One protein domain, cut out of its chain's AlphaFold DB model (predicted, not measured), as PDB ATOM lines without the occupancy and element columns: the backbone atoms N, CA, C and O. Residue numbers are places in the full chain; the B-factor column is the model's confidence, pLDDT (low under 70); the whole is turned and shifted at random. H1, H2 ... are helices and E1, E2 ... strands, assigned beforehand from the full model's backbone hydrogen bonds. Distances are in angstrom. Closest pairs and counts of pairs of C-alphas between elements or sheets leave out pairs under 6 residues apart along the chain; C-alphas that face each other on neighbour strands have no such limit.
ATOM      1  N   TYR A   3      30.724  23.039 -24.525       86.06
ATOM      2  CA  TYR A   3      31.586  23.706 -25.494       86.06
ATOM      3  C   TYR A   3      32.658  24.516 -24.774       86.06
ATOM      4  O   TYR A   3      32.365  25.487 -24.075       86.06
ATOM      5  N   LYS A   4      33.915  24.102 -24.927       83.38
ATOM      6  CA  LYS A   4      35.049  24.766 -24.285       83.38
ATOM      7  C   LYS A   4      35.487  25.955 -25.118       83.38
ATOM      8  O   LYS A   4      35.919  25.790 -26.256       83.38
ATOM      9  N   THR A   5      35.439  27.141 -24.530       81.38
ATOM     10  CA  THR A   5      35.872  28.376 -25.188       81.38
ATOM     11  C   THR A   5      36.942  29.069 -24.363       81.38
ATOM     12  O   THR A   5      37.100  28.807 -23.170       81.38
ATOM     13  N   LYS A   6      37.656  30.019 -24.972       73.38
ATOM     14  CA  LYS A   6      38.596  30.875 -24.232       73.38
ATOM     15  C   LYS A   6      37.911  31.738 -23.163       73.38
ATOM     16  O   LYS A   6      38.581  32.158 -22.228       73.38
ATOM     17  N   ALA A   7      36.612  32.000 -23.302       72.12
ATOM     18  CA  ALA A   7      35.828  32.773 -22.339       72.12
ATOM     19  C   ALA A   7      35.221  31.908 -21.220       72.12
ATOM     20  O   ALA A   7      34.630  32.452 -20.290       72.12
ATOM     21  N   GLY A   8      35.366  30.580 -21.301       79.69
ATOM     22  CA  GLY A   8      34.837  29.624 -20.333       79.69
ATOM     23  C   GLY A   8      34.120  28.439 -20.977       79.69
ATOM     24  O   GLY A   8      33.996  28.333 -22.202       79.69
ATOM     25  N   ASP A   9      33.647  27.540 -20.122       85.94
ATOM     26  CA  ASP A   9      32.849  26.384 -20.515       85.94
ATOM     27  C   ASP A   9      31.389  26.808 -20.727       85.94
ATOM     28  O   ASP A   9      30.753  27.360 -19.826       85.94
ATOM     29  N   ILE A  10      30.851  26.556 -21.919       86.44
ATOM     30  CA  ILE A  10      29.469  26.879 -22.286       86.44
ATOM     31  C   ILE A  10      28.670  25.584 -22.362       86.44
ATOM     32  O   ILE A  10      29.002  24.681 -23.127       86.44
ATOM     33  N   ASP A  11      27.598  25.487 -21.583       87.31
ATOM     34  CA  ASP A  11      26.703  24.335 -21.629       87.31
ATOM     35  C   ASP A  11      25.692  24.506 -22.770       87.31
ATOM     36  O   ASP A  11      24.675  25.188 -22.631       87.31
ATOM     37  N   LEU A  12      25.994  23.895 -23.917       85.69
ATOM     38  CA  LEU A  12      25.145  23.929 -25.107       85.69
ATOM     39  C   LEU A  12      23.810  23.200 -24.901       85.69
ATOM     40  O   LEU A  12      22.867  23.474 -25.629       85.69
ATOM     41  N   ASP A  13      23.710  22.307 -23.909       85.56
ATOM     42  CA  ASP A  13      22.443  21.624 -23.587       85.56
ATOM     43  C   ASP A  13      21.390  22.603 -23.065       85.56
ATOM     44  O   ASP A  13      20.196  22.480 -23.317       85.56
ATOM     45  N   LYS A  14      21.867  23.612 -22.333       85.44
ATOM     46  CA  LYS A  14      21.044  24.650 -21.714       85.44
ATOM     47  C   LYS A  14      20.862  25.856 -22.624       85.44
ATOM     48  O   LYS A  14      20.322  26.865 -22.186       85.44
ATOM     49  N   LEU A  15      21.383  25.803 -23.846       88.19
ATOM     50  CA  LEU A  15      21.336  26.915 -24.776       88.19
ATOM     51  C   LEU A  15      19.909  27.098 -25.286       88.19
ATOM     52  O   LEU A  15      19.369  26.259 -25.999       88.19
ATOM     53  N   THR A  16      19.306  28.225 -24.930       88.31
ATOM     54  CA  THR A  16      17.975  28.602 -25.400       88.31
ATOM     55  C   THR A  16      18.068  29.240 -26.782       88.31
ATOM     56  O   THR A  16      17.202  29.021 -27.631       88.31
ATOM     57  N   ARG A  17      19.094  30.073 -27.012       89.00
ATOM     58  CA  ARG A  17      19.314  30.786 -28.276       89.00
ATOM     59  C   ARG A  17      20.802  30.946 -28.562       89.00
ATOM     60  O   ARG A  17      21.589  31.277 -27.679       89.00
ATOM     61  N   LEU A  18      21.156  30.793 -29.831       90.06
ATOM     62  CA  LEU A  18      22.470  31.107 -30.376       90.06
ATOM     63  C   LEU A  18      22.277  32.095 -31.514       90.06
ATOM     64  O   LEU A  18      21.525  31.795 -32.443       90.06
ATOM     65  N   TYR A  19      22.925  33.254 -31.461       91.00
ATOM     66  CA  TYR A  19      22.820  34.208 -32.559       91.00
ATOM     67  C   TYR A  19      24.070  35.080 -32.720       91.00
ATOM     68  O   TYR A  19      24.697  35.472 -31.731       91.00
ATOM     69  N   PRO A  20      24.422  35.413 -33.973       93.50
ATOM     70  CA  PRO A  20      25.487  36.350 -34.262       93.50
ATOM     71  C   PRO A  20      25.031  37.795 -34.032       93.50
ATOM     72  O   PRO A  20      23.960  38.226 -34.470       93.50
ATOM     73  N   ALA A  21      25.891  38.570 -33.393       94.44
ATOM     74  CA  ALA A  21      25.728  39.993 -33.171       94.44
ATOM     75  C   ALA A  21      27.050  40.729 -33.434       94.44
ATOM     76  O   ALA A  21      28.087  40.150 -33.765       94.44
ATOM     77  N   SER A  22      27.000  42.046 -33.387       94.31
ATOM     78  CA  SER A  22      28.125  42.937 -33.613       94.31
ATOM     79  C   SER A  22      28.033  44.092 -32.640       94.31
ATOM     80  O   SER A  22      26.965  44.656 -32.408       94.31
ATOM     81  N   VAL A  23      29.171  44.443 -32.067       93.62
ATOM     82  CA  VAL A  23      29.315  45.634 -31.247       93.62
ATOM     83  C   VAL A  23      29.660  46.772 -32.193       93.62
ATOM     84  O   VAL A  23      30.701  46.739 -32.852       93.62
ATOM     85  N   VAL A  24      28.782  47.760 -32.274       93.50
ATOM     86  CA  VAL A  24      28.917  48.914 -33.161       93.50
ATOM     87  C   VAL A  24      29.028  50.199 -32.352       93.50
ATOM     88  O   VAL A  24      28.465  50.305 -31.263       93.50
ATOM     89  N   ASP A  25      29.748  51.173 -32.897       92.88
ATOM     90  CA  ASP A  25      29.728  52.555 -32.434       92.88
ATOM     91  C   ASP A  25      28.693  53.355 -33.232       92.88
ATOM     92  O   ASP A  25      28.711  53.390 -34.470       92.88
ATOM     93  N   LEU A  26      27.782  53.976 -32.490       88.56
ATOM     94  CA  LEU A  26      26.732  54.861 -32.957       88.56
ATOM     95  C   LEU A  26      27.010  56.252 -32.393       88.56
ATOM     96  O   LEU A  26      26.540  56.592 -31.313       88.56
ATOM     97  N   ASN A  27      27.767  57.068 -33.128       84.44
ATOM     98  CA  ASN A  27      28.076  58.451 -32.735       84.44
ATOM     99  C   ASN A  27      28.681  58.568 -31.318       84.44
ATOM    100  O   ASN A  27      28.332  59.475 -30.564       84.44
ATOM    101  N   GLY A  28      29.594  57.662 -30.954       86.19
ATOM    102  CA  GLY A  28      30.235  57.641 -29.636       86.19
ATOM    103  C   GLY A  28      29.517  56.796 -28.579       86.19
ATOM    104  O   GLY A  28      30.034  56.661 -27.470       86.19
ATOM    105  N   GLU A  29      28.366  56.199 -28.901       89.94
ATOM    106  CA  GLU A  29      27.710  55.201 -28.055       89.94
ATOM    107  C   GLU A  29      27.957  53.788 -28.584       89.94
ATOM    108  O   GLU A  29      27.682  53.470 -29.741       89.94
ATOM    109  N   THR A  30      28.459  52.905 -27.722       92.00
ATOM    110  CA  THR A  30      28.667  51.496 -28.067       92.00
ATOM    111  C   THR A  30      27.394  50.688 -27.824       92.00
ATOM    112  O   THR A  30      26.894  50.652 -26.699       92.00
ATOM    113  N   ALA A  31      26.907  49.987 -28.848       91.00
ATOM    114  CA  ALA A  31      25.723  49.133 -28.766       91.00
ATOM    115  C   ALA A  31      25.964  47.745 -29.380       91.00
ATOM    116  O   ALA A  31      26.680  47.603 -30.370       91.00
ATOM    117  N   GLU A  32      25.337  46.712 -28.811       92.31
ATOM    118  CA  GLU A  32      25.256  45.376 -29.413       92.31
ATOM    119  C   GLU A  32      24.029  45.295 -30.324       92.31
ATOM    120  O   GLU A  32      22.896  45.457 -29.870       92.31
ATOM    121  N   MET A  33      24.260  45.024 -31.605       92.62
ATOM    122  CA  MET A  33      23.228  44.890 -32.630       92.62
ATOM    123  C   MET A  33      23.332  43.528 -33.312       92.62
ATOM    124  O   MET A  33      24.401  42.929 -33.372       92.62
ATOM    125  N   SER A  34      22.221  43.014 -33.833       91.50
ATOM    126  CA  SER A  34      22.222  41.775 -34.616       91.50
ATOM    127  C   SER A  34      23.102  41.916 -35.856       91.50
ATOM    128  O   SER A  34      23.126  42.980 -36.475       91.50
ATOM    129  N   LEU A  35      23.765  40.829 -36.263       90.75
ATOM    130  CA  LEU A  35      24.658  40.853 -37.424       90.75
ATOM    131  C   LEU A  35      23.948  41.342 -38.700       90.75
ATOM    132  O   LEU A  35      24.513  42.144 -39.433       90.75
ATOM    133  N   GLU A  36      22.700  40.923 -38.931       90.81
ATOM    134  CA  GLU A  36      21.881  41.397 -40.061       90.81
ATOM    135  C   GLU A  36      21.656  42.910 -40.032       90.81
ATOM    136  O   GLU A  36      21.790  43.583 -41.050       90.81
ATOM    137  N   TRP A  37      21.341  43.469 -38.862       91.69
ATOM    138  CA  TRP A  37      21.113  44.906 -38.734       91.69
ATOM    139  C   TRP A  37      22.389  45.694 -39.025       91.69
ATOM    140  O   TRP A  37      22.343  46.721 -39.706       91.69
ATOM    141  N   THR A  38      23.523  45.195 -38.530       91.44
ATOM    142  CA  THR A  38      24.839  45.779 -38.779       91.44
ATOM    143  C   THR A  38      25.219  45.703 -40.251       91.44
ATOM    144  O   THR A  38      25.728  46.686 -40.764       91.44
ATOM    145  N   ASP A  39      24.930  44.602 -40.945       89.25
ATOM    146  CA  ASP A  39      25.181  44.456 -42.386       89.25
ATOM    147  C   ASP A  39      24.351  45.469 -43.200       89.25
ATOM    148  O   ASP A  39      24.881  46.189 -44.045       89.25
ATOM    149  N   LEU A  40      23.070  45.637 -42.843       91.31
ATOM    150  CA  LEU A  40      22.163  46.611 -43.468       91.31
ATOM    151  C   LEU A  40      22.539  48.076 -43.196       91.31
ATOM    152  O   LEU A  40      22.213  48.955 -43.995       91.31
ATOM    153  N   ASN A  41      23.184  48.356 -42.063       90.62
ATOM    154  CA  ASN A  41      23.554  49.709 -41.642       90.62
ATOM    155  C   ASN A  41      25.072  49.919 -41.598       90.62
ATOM    156  O   ASN A  41      25.517  50.900 -41.007       90.62
ATOM    157  N   ALA A  42      25.861  49.051 -42.237       85.00
ATOM    158  CA  ALA A  42      27.324  49.066 -42.166       85.00
ATOM    159  C   ALA A  42      27.936  50.395 -42.638       85.00
ATOM    160  O   ALA A  42      28.997  50.791 -42.174       85.00
ATOM    161  N   ASP A  43      27.241  51.107 -43.525       86.94
ATOM    162  CA  ASP A  43      27.624  52.439 -44.008       86.94
ATOM    163  C   ASP A  43      27.438  53.549 -42.950       86.94
ATOM    164  O   ASP A  43      28.114  54.572 -42.970       86.94
ATOM    165  N   LYS A  44      26.530  53.340 -41.989       86.50
ATOM    166  CA  LYS A  44      26.137  54.328 -40.968       86.50
ATOM    167  C   LYS A  44      26.714  54.047 -39.588       86.50
ATOM    168  O   LYS A  44      26.603  54.895 -38.703       86.50
ATOM    169  N   VAL A  45      27.259  52.854 -39.376       89.25
ATOM    170  CA  VAL A  45      27.706  52.385 -38.064       89.25
ATOM    171  C   VAL A  45      29.119  51.858 -38.176       89.25
ATOM    172  O   VAL A  45      29.475  51.193 -39.145       89.25
ATOM    173  N   LYS A  46      29.942  52.122 -37.166       91.25
ATOM    174  CA  LYS A  46      31.302  51.593 -37.151       91.25
ATOM    175  C   LYS A  46      31.318  50.292 -36.368       91.25
ATOM    176  O   LYS A  46      31.175  50.304 -35.149       91.25
ATOM    177  N   VAL A  47      31.511  49.169 -37.051       91.94
ATOM    178  CA  VAL A  47      31.685  47.877 -36.375       91.94
ATOM    179  C   VAL A  47      32.998  47.891 -35.602       91.94
ATOM    180  O   VAL A  47      34.061  48.112 -36.178       91.94
ATOM    181  N   LEU A  48      32.914  47.689 -34.290       92.50
ATOM    182  CA  LEU A  48      34.075  47.600 -33.411       92.50
ATOM    183  C   LEU A  48      34.568  46.158 -33.299       92.50
ATOM    184  O   LEU A  48      35.770  45.929 -33.270       92.50
ATOM    185  N   ARG A  49      33.640  45.201 -33.189       93.56
ATOM    186  CA  ARG A  49      33.918  43.761 -33.089       93.56
ATOM    187  C   ARG A  49      32.654  42.952 -33.331       93.56
ATOM    188  O   ARG A  49      31.540  43.445 -33.150       93.56
ATOM    189  N   TYR A  50      32.835  41.688 -33.661       94.06
ATOM    190  CA  TYR A  50      31.768  40.714 -33.819       94.06
ATOM    191  C   TYR A  50      31.596  39.920 -32.531       94.06
ATOM    192  O   TYR A  50      32.565  39.697 -31.810       94.06
ATOM    193  N   VAL A  51      30.371  39.508 -32.211       93.50
ATOM    194  CA  VAL A  51      30.104  38.711 -31.013       93.50
ATOM    195  C   VAL A  51      29.149  37.556 -31.298       93.50
ATOM    196  O   VAL A  51      28.109  37.746 -31.922       93.50
ATOM    197  N   LEU A  52      29.483  36.352 -30.836       92.81
ATOM    198  CA  LEU A  52      28.556  35.218 -30.827       92.81
ATOM    199  C   LEU A  52      27.905  35.137 -29.458       92.81
ATOM    200  O   LEU A  52      28.597  34.891 -28.467       92.81
ATOM    201  N   VAL A  53      26.594  35.352 -29.405       91.50
ATOM    202  CA  VAL A  53      25.847  35.353 -28.150       91.50
ATOM    203  C   VAL A  53      25.223  33.986 -27.922       91.50
ATOM    204  O   VAL A  53      24.432  33.498 -28.733       91.50
ATOM    205  N   PHE A  54      25.574  33.400 -26.785       91.19
ATOM    206  CA  PHE A  54      25.031  32.167 -26.246       91.19
ATOM    207  C   PHE A  54      24.078  32.533 -25.116       91.19
ATOM    208  O   PHE A  54      24.518  32.853 -24.010       91.19
ATOM    209  N   ASP A  55      22.779  32.542 -25.399       90.44
ATOM    210  CA  ASP A  55      21.749  32.792 -24.397       90.44
ATOM    211  C   ASP A  55      21.203  31.455 -23.900       90.44
ATOM    212  O   ASP A  55      20.513  30.729 -24.614       90.44
ATOM    213  N   SER A  56      21.524  31.136 -22.654       88.62
ATOM    214  CA  SER A  56      21.018  29.976 -21.919       88.62
ATOM    215  C   SER A  56      19.976  30.396 -20.890       88.62
ATOM    216  O   SER A  56      19.774  29.702 -19.896       88.62
ATOM    217  N   THR A  57      19.353  31.566 -21.078       87.50
ATOM    218  CA  THR A  57      18.369  32.106 -20.144       87.50
ATOM    219  C   THR A  57      17.104  31.242 -20.198       87.50
ATOM    220  O   THR A  57      16.441  31.189 -21.240       87.50
ATOM    221  N   PRO A  58      16.738  30.552 -19.104       83.38
ATOM    222  CA  PRO A  58      15.480  29.822 -19.035       83.38
ATOM    223  C   PRO A  58      14.295  30.800 -19.004       83.38
ATOM    224  O   PRO A  58      14.400  31.858 -18.383       83.38
ATOM    225  N   PRO A  59      13.122  30.441 -19.557       76.44
ATOM    226  CA  PRO A  59      11.949  31.323 -19.572       76.44
ATOM    227  C   PRO A  59      11.436  31.717 -18.173       76.44
ATOM    228  O   PRO A  59      10.752  32.725 -18.043       76.44
ATOM    229  N   ASN A  60      11.784  30.952 -17.132       79.50
ATOM    230  CA  ASN A  60      11.365  31.174 -15.742       79.50
ATOM    231  C   ASN A  60      12.463  31.767 -14.838       79.50
ATOM    232  O   ASN A  60      12.306  31.764 -13.617       79.50
ATOM    233  N   GLN A  61      13.580  32.244 -15.390       78.06
ATOM    234  CA  GLN A  61      14.648  32.870 -14.606       78.06
ATOM    235  C   GLN A  61      14.796  34.351 -14.952       78.06
ATOM    236  O   GLN A  61      14.957  34.723 -16.110       78.06
ATOM    237  N   GLU A  62      14.819  35.196 -13.921       77.44
ATOM    238  CA  GLU A  62      15.147  36.621 -14.067       77.44
ATOM    239  C   GLU A  62      16.636  36.838 -14.379       77.44
ATOM    240  O   GLU A  62      17.019  37.819 -15.020       77.44
ATOM    241  N   GLN A  63      17.496  35.911 -13.941       81.00
ATOM    242  CA  GLN A  63      18.929  36.001 -14.170       81.00
ATOM    243  C   GLN A  63      19.268  35.536 -15.587       81.00
ATOM    244  O   GLN A  63      19.219  34.349 -15.901       81.00
ATOM    245  N   LYS A  64      19.631  36.495 -16.442       80.94
ATOM    246  CA  LYS A  64      20.068  36.214 -17.811       80.94
ATOM    247  C   LYS A  64      21.423  35.520 -17.799       80.94
ATOM    248  O   LYS A  64      22.420  36.131 -17.408       80.94
ATOM    249  N   ILE A  65      21.463  34.278 -18.266       86.62
ATOM    250  CA  ILE A  65      22.702  33.521 -18.443       86.62
ATOM    251  C   ILE A  65      23.095  33.673 -19.903       86.62
ATOM    252  O   ILE A  65      22.623  32.943 -20.770       86.62
ATOM    253  N   ARG A  66      23.928  34.677 -20.165       87.88
ATOM    254  CA  ARG A  66      24.404  34.999 -21.506       87.88
ATOM    255  C   ARG A  66      25.919  35.059 -21.527       87.88
ATOM    256  O   ARG A  66      26.522  35.810 -20.761       87.88
ATOM    257  N   THR A  67      26.509  34.299 -22.433       88.88
ATOM    258  CA  THR A  67      27.944  34.320 -22.705       88.88
ATOM    259  C   THR A  67      28.140  34.863 -24.108       88.88
ATOM    260  O   THR A  67      27.502  34.391 -25.040       88.88
ATOM    261  N   ALA A  68      29.003  35.860 -24.274       89.75
ATOM    262  CA  ALA A  68      29.324  36.417 -25.582       89.75
ATOM    263  C   ALA A  68      30.799  36.171 -25.897       89.75
ATOM    264  O   ALA A  68      31.679  36.579 -25.136       89.75
ATOM    265  N   LEU A  69      31.074  35.515 -27.021       91.38
ATOM    266  CA  LEU A  69      32.432  35.386 -27.548       91.38
ATOM    267  C   LEU A  69      32.697  36.538 -28.499       91.38
ATOM    268  O   LEU A  69      31.908  36.744 -29.408       91.38
ATOM    269  N   SER A  70      33.778  37.284 -28.289       91.44
ATOM    270  CA  SER A  70      34.165  38.396 -29.161       91.44
ATOM    271  C   SER A  70      35.170  37.950 -30.218       91.44
ATOM    272  O   SER A  70      36.124  37.246 -29.894       91.44
ATOM    273  N   PHE A  71      34.987  38.432 -31.443       92.31
ATOM    274  CA  PHE A  71      35.817  38.169 -32.615       92.31
ATOM    275  C   PHE A  71      36.152  39.480 -33.321       92.31
ATOM    276  O   PHE A  71      35.357  40.423 -33.306       92.31
ATOM    277  N   ASP A  72      37.323  39.537 -33.944       90.44
ATOM    278  CA  ASP A  72      37.760  40.720 -34.690       90.44
ATOM    279  C   ASP A  72      37.114  40.746 -36.081       90.44
ATOM    280  O   ASP A  72      36.665  41.786 -36.565       90.44
ATOM    281  N   THR A  73      36.958  39.563 -36.683       91.75
ATOM    282  CA  THR A  73      36.425  39.400 -38.038       91.75
ATOM    283  C   THR A  73      35.101  38.633 -38.085       91.75
ATOM    284  O   THR A  73      34.799  37.791 -37.235       91.75
ATOM    285  N   LYS A  74      34.301  38.911 -39.125       90.31
ATOM    286  CA  LYS A  74      33.046  38.192 -39.402       90.31
ATOM    287  C   LYS A  74      33.322  36.720 -39.717       90.31
ATOM    288  O   LYS A  74      32.590  35.861 -39.248       90.31
ATOM    289  N   ASP A  75      34.388  36.414 -40.453       91.75
ATOM    290  CA  ASP A  75      34.785  35.035 -40.756       91.75
ATOM    291  C   ASP A  75      35.059  34.210 -39.495       91.75
ATOM    292  O   ASP A  75      34.572  33.088 -39.392       91.75
ATOM    293  N   GLU A  76      35.766  34.761 -38.502       92.62
ATOM    294  CA  GLU A  76      35.991  34.071 -37.222       92.62
ATOM    295  C   GLU A  76      34.681  33.766 -36.488       92.62
ATOM    296  O   GLU A  76      34.502  32.656 -35.980       92.62
ATOM    297  N   LEU A  77      33.750  34.725 -36.477       92.38
ATOM    298  CA  LEU A  77      32.415  34.544 -35.911       92.38
ATOM    299  C   LEU A  77      31.669  33.390 -36.599       92.38
ATOM    300  O   LEU A  77      31.113  32.519 -35.926       92.38
ATOM    301  N   ILE A  78      31.644  33.387 -37.934       91.31
ATOM    302  CA  ILE A  78      30.949  32.360 -38.717       91.31
ATOM    303  C   ILE A  78      31.614  30.992 -38.529       91.31
ATOM    304  O   ILE A  78      30.911  30.003 -38.327       91.31
ATOM    305  N   LEU A  79      32.946  30.928 -38.514       92.12
ATOM    306  CA  LEU A  79      33.689  29.698 -38.234       92.12
ATOM    307  C   LEU A  79      33.342  29.126 -36.857       92.12
ATOM    308  O   LEU A  79      33.154  27.916 -36.729       92.12
ATOM    309  N   GLU A  80      33.238  29.968 -35.827       91.75
ATOM    310  CA  GLU A  80      32.827  29.505 -34.499       91.75
ATOM    311  C   GLU A  80      31.377  29.010 -34.499       91.75
ATOM    312  O   GLU A  80      31.089  27.946 -33.953       91.75
ATOM    313  N   MET A  81      30.464  29.726 -35.163       91.06
ATOM    314  CA  MET A  81      29.081  29.268 -35.324       91.06
ATOM    315  C   MET A  81      29.001  27.902 -36.007       91.06
ATOM    316  O   MET A  81      28.218  27.056 -35.575       91.06
ATOM    317  N   GLN A  82      29.803  27.675 -37.049       90.81
ATOM    318  CA  GLN A  82      29.846  26.386 -37.735       90.81
ATOM    319  C   GLN A  82      30.322  25.280 -36.797       90.81
ATOM    320  O   GLN A  82      29.641  24.264 -36.702       90.81
ATOM    321  N   LYS A  83      31.397  25.501 -36.031       90.62
ATOM    322  CA  LYS A  83      31.875  24.523 -35.038       90.62
ATOM    323  C   LYS A  83      30.813  24.198 -33.994       90.62
ATOM    324  O   LYS A  83      30.600  23.032 -33.681       90.62
ATOM    325  N   VAL A  84      30.128  25.211 -33.461       89.06
ATOM    326  CA  VAL A  84      29.041  25.001 -32.493       89.06
ATOM    327  C   VAL A  84      27.902  24.206 -33.131       89.06
ATOM    328  O   VAL A  84      27.374  23.293 -32.505       89.06
ATOM    329  N   SER A  85      27.553  24.507 -34.384       87.81
ATOM    330  CA  SER A  85      26.546  23.757 -35.138       87.81
ATOM    331  C   SER A  85      26.957  22.298 -35.355       87.81
ATOM    332  O   SER A  85      26.137  21.407 -35.156       87.81
ATOM    333  N   GLU A  86      28.215  22.028 -35.707       87.88
ATOM    334  CA  GLU A  86      28.735  20.661 -35.836       87.88
ATOM    335  C   GLU A  86      28.641  19.892 -34.515       87.88
ATOM    336  O   GLU A  86      28.234  18.737 -34.511       87.88
ATOM    337  N   VAL A  87      28.938  20.545 -33.388       86.31
ATOM    338  CA  VAL A  87      28.799  19.942 -32.052       86.31
ATOM    339  C   VAL A  87      27.331  19.705 -31.675       86.31
ATOM    340  O   VAL A  87      27.041  18.730 -30.995       86.31
ATOM    341  N   LEU A  88      26.407  20.576 -32.091       81.75
ATOM    342  CA  LEU A  88      24.971  20.427 -31.813       81.75
ATOM    343  C   LEU A  88      24.294  19.348 -32.671       81.75
ATOM    344  O   LEU A  88      23.297  18.773 -32.241       81.75
ATOM    345  N   ASN A  89      24.790  19.113 -33.888       76.88
ATOM    346  CA  ASN A  89      24.213  18.154 -34.837       76.88
ATOM    347  C   ASN A  89      24.918  16.784 -34.844       76.88
ATOM    348  O   ASN A  89      24.413  15.866 -35.493       76.88
ATOM    349  N   GLY A  90      26.080  16.659 -34.196       62.00
ATOM    350  CA  GLY A  90      26.865  15.422 -34.095       62.00
ATOM    351  C   GLY A  90      26.558  14.623 -32.840       62.00
ATOM    352  O   GLY A  90      26.412  13.387 -32.967       62.00
TER     353      GLY A  90
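AT A GLANCE: This is residues 3 to 90 of the 90 residues of an uncharacterized protein of Sulfurimonas sp. GYSZ_1 (UniProt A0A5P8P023). A strongly twisted four-stranded sheet, E4, E3, E5 and E6 in that order, has both helices on one of its faces: the long H2 running along E5 and the short H1 over E3, near the other end of the sheet. A small separate hairpin, E1 and E2, lies to one side, near E6 and H2. The 88 printed residues hold two named helices and six named strands in the order E1 E2 E3 E4 H1 E5 E6 H2; both sheets are antiparallel, and the class is mixed, helices and strands. The whole is compact, with a radius of gyration of the C-alphas of 13.8 A and spans of 38 by 30 by 22 A.

IN THESE COORDINATES: E3, residues 17 to 26, measures 25.6 A and bends by 52 degrees at residue 20. E5, residues 46 to 55, measures 24.6 A and bends by 58 degrees at residue 49. The edge strands are E4, residues 29 to 34, and E6, residues 66 to 71, with lengths of 15.9 A and 16.2 A. H1 is residues 35 to 40, 8.7 A, and H2 is residues 74 to 89, 22.4 A, ending at C-alpha 89 (24.213, 18.154, -34.837). E1, residues 3 to 5, measures 6.3 A and begins at C-alpha 3 (31.586, 23.706, -25.494); E2, residues 8 to 11, measures 9.8 A.

HOW THE PARTS SIT: In the large sheet, E3 and E5 are antiparallel at 156 degrees, with N 21 and O 51 2.8 A apart, within hydrogen-bond range. In the hairpin E3 and E4, N 24 and O 31 are within range at 2.8 A; in the hairpin E5 and E6, N 52 and O 69 are at 2.8 A. From edge to edge the strands' lines turn by 79 degrees. H1 and H2, on the same face, make two layers with this sheet, helices over one face. H2 runs along E5, at 4 degrees on the local plane and a height over the sheet of 9.3 A; the closest C-alphas are those of Tyr 50 and Lys 74, 6.3 A. H1 has a height over the sheet of 8.0 A; its closest C-alphas to E3 are those of Ala 21 and Leu 35, 4.5 A. E4, H1 and E5 form a split strand-helix-strand unit, two strands running the same way with E3 between them, and its crossover is right-handed. H1 and H2 are apart. In the hairpin E1 and E2, N 3 and O 10 are within range at 2.8 A; the closest C-alphas of E2 and E6 are those of Ile 10 and Thr 67, 7.6 A. In H1 and H2 every O i to N i+4 pair is within hydrogen-bond range.

THE WHOLE: The C-alphas farthest apart, those of Asn 27 and Gly 90, are 43.1 A apart. The printed part has no cut and no long link. The mean pLDDT of the printed part is 88.0, and residue 90 is under 70.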